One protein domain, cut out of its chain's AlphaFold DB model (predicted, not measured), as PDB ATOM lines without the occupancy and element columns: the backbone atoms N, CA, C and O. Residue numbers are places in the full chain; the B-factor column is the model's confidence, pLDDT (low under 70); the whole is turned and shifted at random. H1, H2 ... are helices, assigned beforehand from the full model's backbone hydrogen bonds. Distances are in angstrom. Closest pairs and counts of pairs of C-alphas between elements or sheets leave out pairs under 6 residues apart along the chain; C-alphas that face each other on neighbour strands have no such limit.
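What this domain is: This is residues 4 to 65 of the 90 residues of the protein "(P)ppGpp synthase/HD superfamily hydrolase" of Phyllobacterium trifolii (UniProt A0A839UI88). Three helices, H1, H2 and H3, stand side by side as a small bundle, their centres making a triangle, with H2 running opposite ways to the other two. H4 follows beyond the end of H3, near H1 and H2; the loop of residues 15 to 26 swings out at one end of the longest axis, and H5 sits off by itself towards the other. The printed part has 62 residues, with five named helices in the order H1 to H5 and no named strand: the class is all helix. It is compact, with a radius of gyration of the C-alphas of 11.2 A and spans of 32 by 27 by 17 A.

Where its parts are: Find C-alpha 4 at (222.496, 163.440, 206.631); from there H1, residues 4 to 14, runs 15.3 A. H2, residues 27 to 35, begins at C-alpha 27, (220.885, 150.784, 213.486), and runs 12.2 A. H3 is residues 40 to 47, 10.6 A; H4 is residues 49 to 54, 8.8 A. H5, residues 59 to 64, runs 8.7 A to C-alpha 64 at (220.549, 172.505, 219.368).

How they stand to each other: H1 and H2 form a helical hairpin: they touch, closest at the C-alphas of Ala 12 and Ile 27, 5.8 A, at a shallow tilt of 23 degrees. H2 and H3 form another, tilted 26 degrees; look at C-alphas 34 and 43, their closest, 4.6 A apart. H1 and H3 touch and run the same way at 8 degrees, with C-alphas 4 and 44 closest at 5.5 A. H4 is close to H1 but not clearly touching, C-alphas 11 and 51 being closest at 6.1 A. H3 and H4 meet only through their link. H5 is apart from H1, H2 and H3, and only just from H4, 8.4 A at the closest. In each of the five helices every O i to N i+4 pair is within hydrogen-bond range.

The domain as a whole: The two C-alphas farthest apart are those of Asp 22 and Ser 64, 33.9 A. The printed part has no cut; the link from H1 to H2 is long, with 12 residues, and the other three are tight. The mean pLDDT of the printed part is 89.0, with H4 at 79, and no printed residue is under 70.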
ATOM      1  N   LEU A   4     222.767 164.877 206.691       92.12
ATOM      2  CA  LEU A   4     222.496 163.440 206.631       92.12
ATOM      3  C   LEU A   4     223.532 162.616 207.404       92.12
ATOM      4  O   LEU A   4     223.153 161.741 208.179       92.12
ATOM      5  N   GLU A   5     224.826 162.913 207.249       94.44
ATOM      6  CA  GLU A   5     225.889 162.274 208.041       94.44
ATOM      7  C   GLU A   5     225.673 162.506 209.545       94.44
ATOM      8  O   GLU A   5     225.831 161.588 210.352       94.44
ATOM      9  N   HIS A   6     225.247 163.716 209.920       91.38
ATOM     10  CA  HIS A   6     224.889 164.069 211.296       91.38
ATOM     11  C   HIS A   6     223.699 163.285 211.816       91.38
ATOM     12  O   HIS A   6     223.791 162.687 212.890       91.38
ATOM     13  N   ALA A   7     222.627 163.186 211.034       91.69
ATOM     14  CA  ALA A   7     221.478 162.367 211.392       91.69
ATOM     15  C   ALA A   7     221.872 160.899 211.628       91.69
ATOM     16  O   ALA A   7     221.524 160.332 212.659       91.69
ATOM     17  N   ILE A   8     222.669 160.308 210.732       94.56
ATOM     18  CA  ILE A   8     223.146 158.924 210.874       94.56
ATOM     19  C   ILE A   8     223.986 158.757 212.148       94.56
ATOM     20  O   ILE A   8     223.796 157.788 212.884       94.56
ATOM     21  N   SER A   9     224.887 159.701 212.433       94.62
ATOM     22  CA  SER A   9     225.735 159.663 213.630       94.62
ATOM     23  C   SER A   9     224.915 159.703 214.922       94.62
ATOM     24  O   SER A   9     225.199 158.950 215.860       94.62
ATOM     25  N   ILE A  10     223.883 160.550 214.978       90.94
ATOM     26  CA  ILE A  10     222.974 160.617 216.130       90.94
ATOM     27  C   ILE A  10     222.218 159.298 216.265       90.94
ATOM     28  O   ILE A  10     222.178 158.742 217.360       90.94
ATOM     29  N   ALA A  11     221.676 158.762 215.169       91.94
ATOM     30  CA  ALA A  11     220.932 157.507 215.189       91.94
ATOM     31  C   ALA A  11     221.786 156.334 215.688       91.94
ATOM     32  O   ALA A  11     221.359 155.563 216.548       91.94
ATOM     33  N   ALA A  12     223.019 156.232 215.189       93.94
ATOM     34  CA  ALA A  12     223.969 155.207 215.600       93.94
ATOM     35  C   ALA A  12     224.336 155.333 217.083       93.94
ATOM     36  O   ALA A  12     224.365 154.330 217.792       93.94
ATOM     37  N   SER A  13     224.564 156.558 217.564       92.31
ATOM     38  CA  SER A  13     224.901 156.811 218.968       92.31
ATOM     39  C   SER A  13     223.726 156.511 219.898       92.31
ATOM     40  O   SER A  13     223.898 155.871 220.932       92.31
ATOM     41  N   ALA A  14     222.517 156.920 219.514       89.50
ATOM     42  CA  ALA A  14     221.314 156.751 220.318       89.50
ATOM     43  C   ALA A  14     220.873 155.279 220.439       89.50
ATOM     44  O   ALA A  14     220.245 154.902 221.425       89.50
ATOM     45  N   HIS A  15     221.238 154.443 219.462       89.31
ATOM     46  CA  HIS A  15     220.976 153.001 219.452       89.31
ATOM     47  C   HIS A  15     222.242 152.150 219.637       89.31
ATOM     48  O   HIS A  15     222.237 150.957 219.323       89.31
ATOM     49  N   ALA A  16     223.333 152.726 220.148       92.25
ATOM     50  CA  ALA A  16     224.569 151.990 220.383       92.25
ATOM     51  C   ALA A  16     224.328 150.827 221.363       92.25
ATOM     52  O   ALA A  16     223.823 151.013 222.467       92.25
ATOM     53  N   GLY A  17     224.666 149.606 220.936       90.69
ATOM     54  CA  GLY A  17     224.439 148.387 221.718       90.69
ATOM     55  C   GLY A  17     222.977 147.927 221.797       90.69
ATOM     56  O   GLY A  17     222.712 146.880 222.385       90.69
ATOM     57  N   TYR A  18     222.031 148.654 221.193       91.31
ATOM     58  CA  TYR A  18     220.643 148.216 221.109       91.31
ATOM     59  C   TYR A  18     220.493 147.173 219.999       91.31
ATOM     60  O   TYR A  18     220.819 147.429 218.836       91.31
ATOM     61  N   LEU A  19     220.008 145.989 220.369       92.88
ATOM     62  CA  LEU A  19     219.755 144.886 219.449       92.88
ATOM     63  C   LEU A  19     218.259 144.783 219.148       92.88
ATOM     64  O   LEU A  19     217.427 145.009 220.028       92.88
ATOM     65  N   ALA A  20     217.934 144.436 217.907       90.50
ATOM     66  CA  ALA A  20     216.593 144.023 217.519       90.50
ATOM     67  C   ALA A  20     216.298 142.584 217.992       90.50
ATOM     68  O   ALA A  20     217.175 141.884 218.507       90.50
ATOM     69  N   ASP A  21     215.051 142.138 217.819       90.00
ATOM     70  CA  ASP A  21     214.592 140.812 218.264       90.00
ATOM     71  C   ASP A  21     215.351 139.658 217.576       90.00
ATOM     72  O   ASP A  21     215.509 138.576 218.142       90.00
ATOM     73  N   ASP A  22     215.875 139.905 216.374       92.12
ATOM     74  CA  ASP A  22     216.733 138.999 215.599       92.12
ATOM     75  C   ASP A  22     218.210 139.012 216.042       92.12
ATOM     76  O   ASP A  22     219.031 138.286 215.479       92.12
ATOM     77  N   LYS A  23     218.540 139.780 217.089       92.88
ATOM     78  CA  LYS A  23     219.890 140.010 217.627       92.88
ATOM     79  C   LYS A  23     220.821 140.795 216.696       92.88
ATOM     80  O   LYS A  23     222.022 140.849 216.967       92.88
ATOM     81  N   GLU A  24     220.306 141.441 215.650       95.56
ATOM     82  CA  GLU A  24     221.087 142.384 214.848       95.56
ATOM     83  C   GLU A  24     221.161 143.772 215.513       95.56
ATOM     84  O   GLU A  24     220.236 144.179 216.223       95.56
ATOM     85  N   PRO A  25     222.231 144.553 215.268       95.62
ATOM     86  CA  PRO A  25     222.278 145.963 215.641       95.62
ATOM     87  C   PRO A  25     221.078 146.747 215.092       95.62
ATOM     88  O   PRO A  25     220.865 146.814 213.880       95.62
ATOM     89  N   TYR A  26     220.328 147.416 215.972       93.94
ATOM     90  CA  TYR A  26     219.088 148.107 215.598       93.94
ATOM     91  C   TYR A  26     219.298 149.207 214.546       93.94
ATOM     92  O   TYR A  26     218.414 149.491 213.738       93.94
ATOM     93  N   ILE A  27     220.499 149.794 214.497       94.88
ATOM     94  CA  ILE A  27     220.885 150.784 213.486       94.88
ATOM     95  C   ILE A  27     220.655 150.287 212.049       94.88
ATOM     96  O   ILE A  27     220.333 151.086 211.174       94.88
ATOM     97  N   PHE A  28     220.720 148.976 211.789       95.12
ATOM     98  CA  PHE A  28     220.434 148.433 210.461       95.12
ATOM     99  C   PHE A  28     218.984 148.648 210.033       95.12
ATOM    100  O   PHE A  28     218.739 148.938 208.863       95.12
ATOM    101  N   HIS A  29     218.019 148.576 210.955       93.12
ATOM    102  CA  HIS A  29     216.629 148.908 210.645       93.12
ATOM    103  C   HIS A  29     216.502 150.363 210.172       93.12
ATOM    104  O   HIS A  29     215.920 150.622 209.117       93.12
ATOM    105  N   LEU A  30     217.119 151.294 210.899       94.06
ATOM    106  CA  LEU A  30     217.092 152.720 210.576       94.06
ATOM    107  C   LEU A  30     217.751 153.021 209.228       94.06
ATOM    108  O   LEU A  30     217.200 153.771 208.421       94.06
ATOM    109  N   LEU A  31     218.898 152.394 208.953       95.75
ATOM    110  CA  LEU A  31     219.593 152.538 207.675       95.75
ATOM    111  C   LEU A  31     218.782 151.958 206.512       95.75
ATOM    112  O   LEU A  31     218.735 152.575 205.452       95.75
ATOM    113  N   ARG A  32     218.094 150.821 206.696       95.44
ATOM    114  CA  ARG A  32     217.199 150.253 205.671       95.44
ATOM    115  C   ARG A  32     216.056 151.207 205.327       95.44
ATOM    116  O   ARG A  32     215.794 151.428 204.150       95.44
ATOM    117  N   VAL A  33     215.411 151.796 206.337       94.25
ATOM    118  CA  VAL A  33     214.346 152.791 206.129       94.25
ATOM    119  C   VAL A  33     214.892 154.021 205.411       94.25
ATOM    120  O   VAL A  33     214.295 154.465 204.438       94.25
ATOM    121  N   MET A  34     216.040 154.544 205.847       95.94
ATOM    122  CA  MET A  34     216.696 155.684 205.208       95.94
ATOM    123  C   MET A  34     216.992 155.413 203.728       95.94
ATOM    124  O   MET A  34     216.619 156.204 202.873       95.94
ATOM    125  N   LEU A  35     217.637 154.293 203.404       96.38
ATOM    126  CA  LEU A  35     218.056 153.979 202.034       96.38
ATOM    127  C   LEU A  35     216.883 153.719 201.077       96.38
ATOM    128  O   LEU A  35     217.070 153.813 199.869       96.38
ATOM    129  N   ALA A  36     215.690 153.430 201.601       96.50
ATOM    130  CA  ALA A  36     214.469 153.264 200.814       96.50
ATOM    131  C   ALA A  36     213.784 154.592 200.429       96.50
ATOM    132  O   ALA A  36     212.755 154.559 199.759       96.50
ATOM    133  N   LEU A  37     214.309 155.741 200.868       95.25
ATOM    134  CA  LEU A  37     213.730 157.066 200.626       95.25
ATOM    135  C   LEU A  37     214.492 157.828 199.537       95.25
ATOM    136  O   LEU A  37     215.701 157.648 199.349       95.25
ATOM    137  N   ASP A  38     213.787 158.723 198.850       92.50
ATOM    138  CA  ASP A  38     214.291 159.377 197.642       92.50
ATOM    139  C   ASP A  38     215.037 160.677 197.947       92.50
ATOM    140  O   ASP A  38     216.147 160.893 197.455       92.50
ATOM    141  N   THR A  39     214.460 161.538 198.789       93.56
ATOM    142  CA  THR A  39     215.037 162.859 199.079       93.56
ATOM    143  C   THR A  39     215.917 162.856 200.327       93.56
ATOM    144  O   THR A  39     215.689 162.098 201.268       93.56
ATOM    145  N   GLU A  40     216.919 163.738 200.376       91.94
ATOM    146  CA  GLU A  40     217.794 163.873 201.551       91.94
ATOM    147  C   GLU A  40     217.001 164.201 202.827       91.94
ATOM    148  O   GLU A  40     217.224 163.586 203.868       91.94
ATOM    149  N   ASP A  41     216.012 165.091 202.733       90.88
ATOM    150  CA  ASP A  41     215.129 165.424 203.850       90.88
ATOM    151  C   ASP A  41     214.364 164.203 204.376       90.88
ATOM    152  O   ASP A  41     214.242 164.004 205.586       90.88
ATOM    153  N   GLU A  42     213.820 163.379 203.476       91.12
ATOM    154  CA  GLU A  42     213.134 162.147 203.860       91.12
ATOM    155  C   GLU A  42     214.104 161.170 204.506       91.12
ATOM    156  O   GLU A  42     213.766 160.598 205.536       91.12
ATOM    157  N   ARG A  43     215.322 161.035 203.976       94.69
ATOM    158  CA  ARG A  43     216.377 160.194 204.556       94.69
ATOM    159  C   ARG A  43     216.739 160.627 205.973       94.69
ATOM    160  O   ARG A  43     216.776 159.782 206.865       94.69
ATOM    161  N   ILE A  44     216.924 161.928 206.203       92.50
ATOM    162  CA  ILE A  44     217.191 162.499 207.532       92.50
ATOM    163  C   ILE A  44     216.048 162.173 208.503       92.50
ATOM    164  O   ILE A  44     216.281 161.716 209.621       92.50
ATOM    165  N   VAL A  45     214.797 162.363 208.080       89.31
ATOM    166  CA  VAL A  45     213.626 162.071 208.924       89.31
ATOM    167  C   VAL A  45     213.435 160.566 209.135       89.31
ATOM    168  O   VAL A  45     213.014 160.132 210.209       89.31
ATOM    169  N   GLY A  46     213.746 159.765 208.120       91.00
ATOM    170  CA  GLY A  46     213.651 158.313 208.118       91.00
ATOM    171  C   GLY A  46     214.646 157.673 209.076       91.00
ATOM    172  O   GLY A  46     214.239 156.874 209.913       91.00
ATOM    173  N   VAL A  47     215.922 158.060 209.029       93.25
ATOM    174  CA  VAL A  47     216.946 157.483 209.918       93.25
ATOM    175  C   VAL A  47     216.705 157.833 211.391       93.25
ATOM    176  O   VAL A  47     216.997 157.035 212.272       93.25
ATOM    177  N   GLN A  48     216.084 158.983 211.665       88.44
ATOM    178  CA  GLN A  48     215.801 159.455 213.022       88.44
ATOM    179  C   GLN A  48     214.427 159.030 213.560       88.44
ATOM    180  O   GLN A  48     214.079 159.396 214.684       88.44
ATOM    181  N   HIS A  49     213.611 158.302 212.786       84.19
ATOM    182  CA  HIS A  49     212.217 158.094 213.177       84.19
ATOM    183  C   HIS A  49     212.062 157.355 214.507       84.19
ATOM    184  O   HIS A  49     211.327 157.823 215.371       84.19
ATOM    185  N   ASP A  50     212.795 156.260 214.693       83.88
ATOM    186  CA  ASP A  50     212.767 155.516 215.950       83.88
ATOM    187  C   ASP A  50     213.654 156.135 217.023       83.88
ATOM    188  O   ASP A  50     213.452 155.857 218.201       83.88
ATOM    189  N   VAL A  51     214.584 157.019 216.656       83.62
ATOM    190  CA  VAL A  51     215.378 157.763 217.640       83.62
ATOM    191  C   VAL A  51     214.443 158.633 218.472       83.62
ATOM    192  O   VAL A  51     214.460 158.564 219.696       83.62
ATOM    193  N   VAL A  52     213.553 159.388 217.826       75.75
ATOM    194  CA  VAL A  52     212.562 160.224 218.526       75.75
ATOM    195  C   VAL A  52     211.528 159.377 219.280       75.75
ATOM    196  O   VAL A  52     210.992 159.810 220.297       75.75
ATOM    197  N   GLU A  53     211.216 158.170 218.801       73.12
ATOM    198  CA  GLU A  53     210.185 157.324 219.416       73.12
ATOM    199  C   GLU A  53     210.686 156.457 220.573       73.12
ATOM    200  O   GLU A  53     209.889 156.115 221.451       73.12
ATOM    201  N   LYS A  54     211.970 156.092 220.574       72.12
ATOM    202  CA  LYS A  54     212.549 155.101 221.492       72.12
ATOM    203  C   LYS A  54     213.643 155.664 222.393       72.12
ATOM    204  O   LYS A  54     214.131 154.945 223.261       72.12
ATOM    205  N   THR A  55     214.026 156.925 222.212       72.06
ATOM    206  CA  THR A  55     215.073 157.578 223.008       72.06
ATOM    207  C   THR A  55     214.580 158.908 223.580       72.06
ATOM    208  O   THR A  55     213.481 159.365 223.274       72.06
ATOM    209  N   ALA A  56     215.381 159.539 224.440       70.31
ATOM    210  CA  ALA A  56     215.043 160.814 225.080       70.31
ATOM    211  C   ALA A  56     215.217 162.044 224.160       70.31
ATOM    212  O   ALA A  56     215.169 163.178 224.634       70.31
ATOM    213  N   LEU A  57     215.455 161.842 222.860       71.50
ATOM    214  CA  LEU A  57     215.754 162.916 221.920       71.50
ATOM    215  C   LEU A  57     214.521 163.806 221.675       71.50
ATOM    216  O   LEU A  57     213.483 163.339 221.207       71.50
ATOM    217  N   THR A  58     214.636 165.103 221.968       78.25
ATOM    218  CA  THR A  58     213.551 166.087 221.783       78.25
ATOM    219  C   THR A  58     213.756 166.950 220.535       78.25
ATOM    220  O   THR A  58     214.864 167.052 220.007       78.25
ATOM    221  N   LEU A  59     212.700 167.638 220.080       78.56
ATOM    222  CA  LEU A  59     212.816 168.644 219.010       78.56
ATOM    223  C   LEU A  59     213.800 169.768 219.372       78.56
ATOM    224  O   LEU A  59     214.530 170.236 218.503       78.56
ATOM    225  N   ASP A  60     213.862 170.163 220.645       81.94
ATOM    226  CA  ASP A  60     214.833 171.154 221.122       81.94
ATOM    227  C   ASP A  60     216.271 170.621 221.084       81.94
ATOM    228  O   ASP A  60     217.199 171.372 220.779       81.94
ATOM    229  N   SER A  61     216.455 169.316 221.315       81.19
ATOM    230  CA  SER A  61     217.754 168.656 221.136       81.19
ATOM    231  C   SER A  61     218.179 168.727 219.667       81.19
ATOM    232  O   SER A  61     219.265 169.205 219.368       81.19
ATOM    233  N   LEU A  62     217.286 168.378 218.733       80.25
ATOM    234  CA  LEU A  62     217.550 168.479 217.289       80.25
ATOM    235  C   LEU A  62     217.832 169.920 216.836       80.25
ATOM    236  O   LEU A  62     218.693 170.154 215.991       80.25
ATOM    237  N   ARG A  63     217.134 170.908 217.403       84.69
ATOM    238  CA  ARG A  63     217.425 172.321 217.132       84.69
ATOM    239  C   ARG A  63     218.826 172.705 217.614       84.69
ATOM    240  O   ARG A  63     219.523 173.428 216.909       84.69
ATOM    241  N   SER A  64     219.230 172.221 218.785       85.69
ATOM    242  CA  SER A  64     220.549 172.505 219.368       85.69
ATOM    243  C   SER A  64     221.688 171.831 218.593       85.69
ATOM    244  O   SER A  64     222.777 172.385 218.512       85.69
ATOM    245  N   GLU A  65     221.412 170.691 217.958       81.31
ATOM    246  CA  GLU A  65     222.317 169.994 217.031       81.31
ATOM    247  C   GLU A  65     222.466 170.711 215.671       81.31
ATOM    248  O   GLU A  65     223.281 170.310 214.846       81.31
TER     249      GLU A  65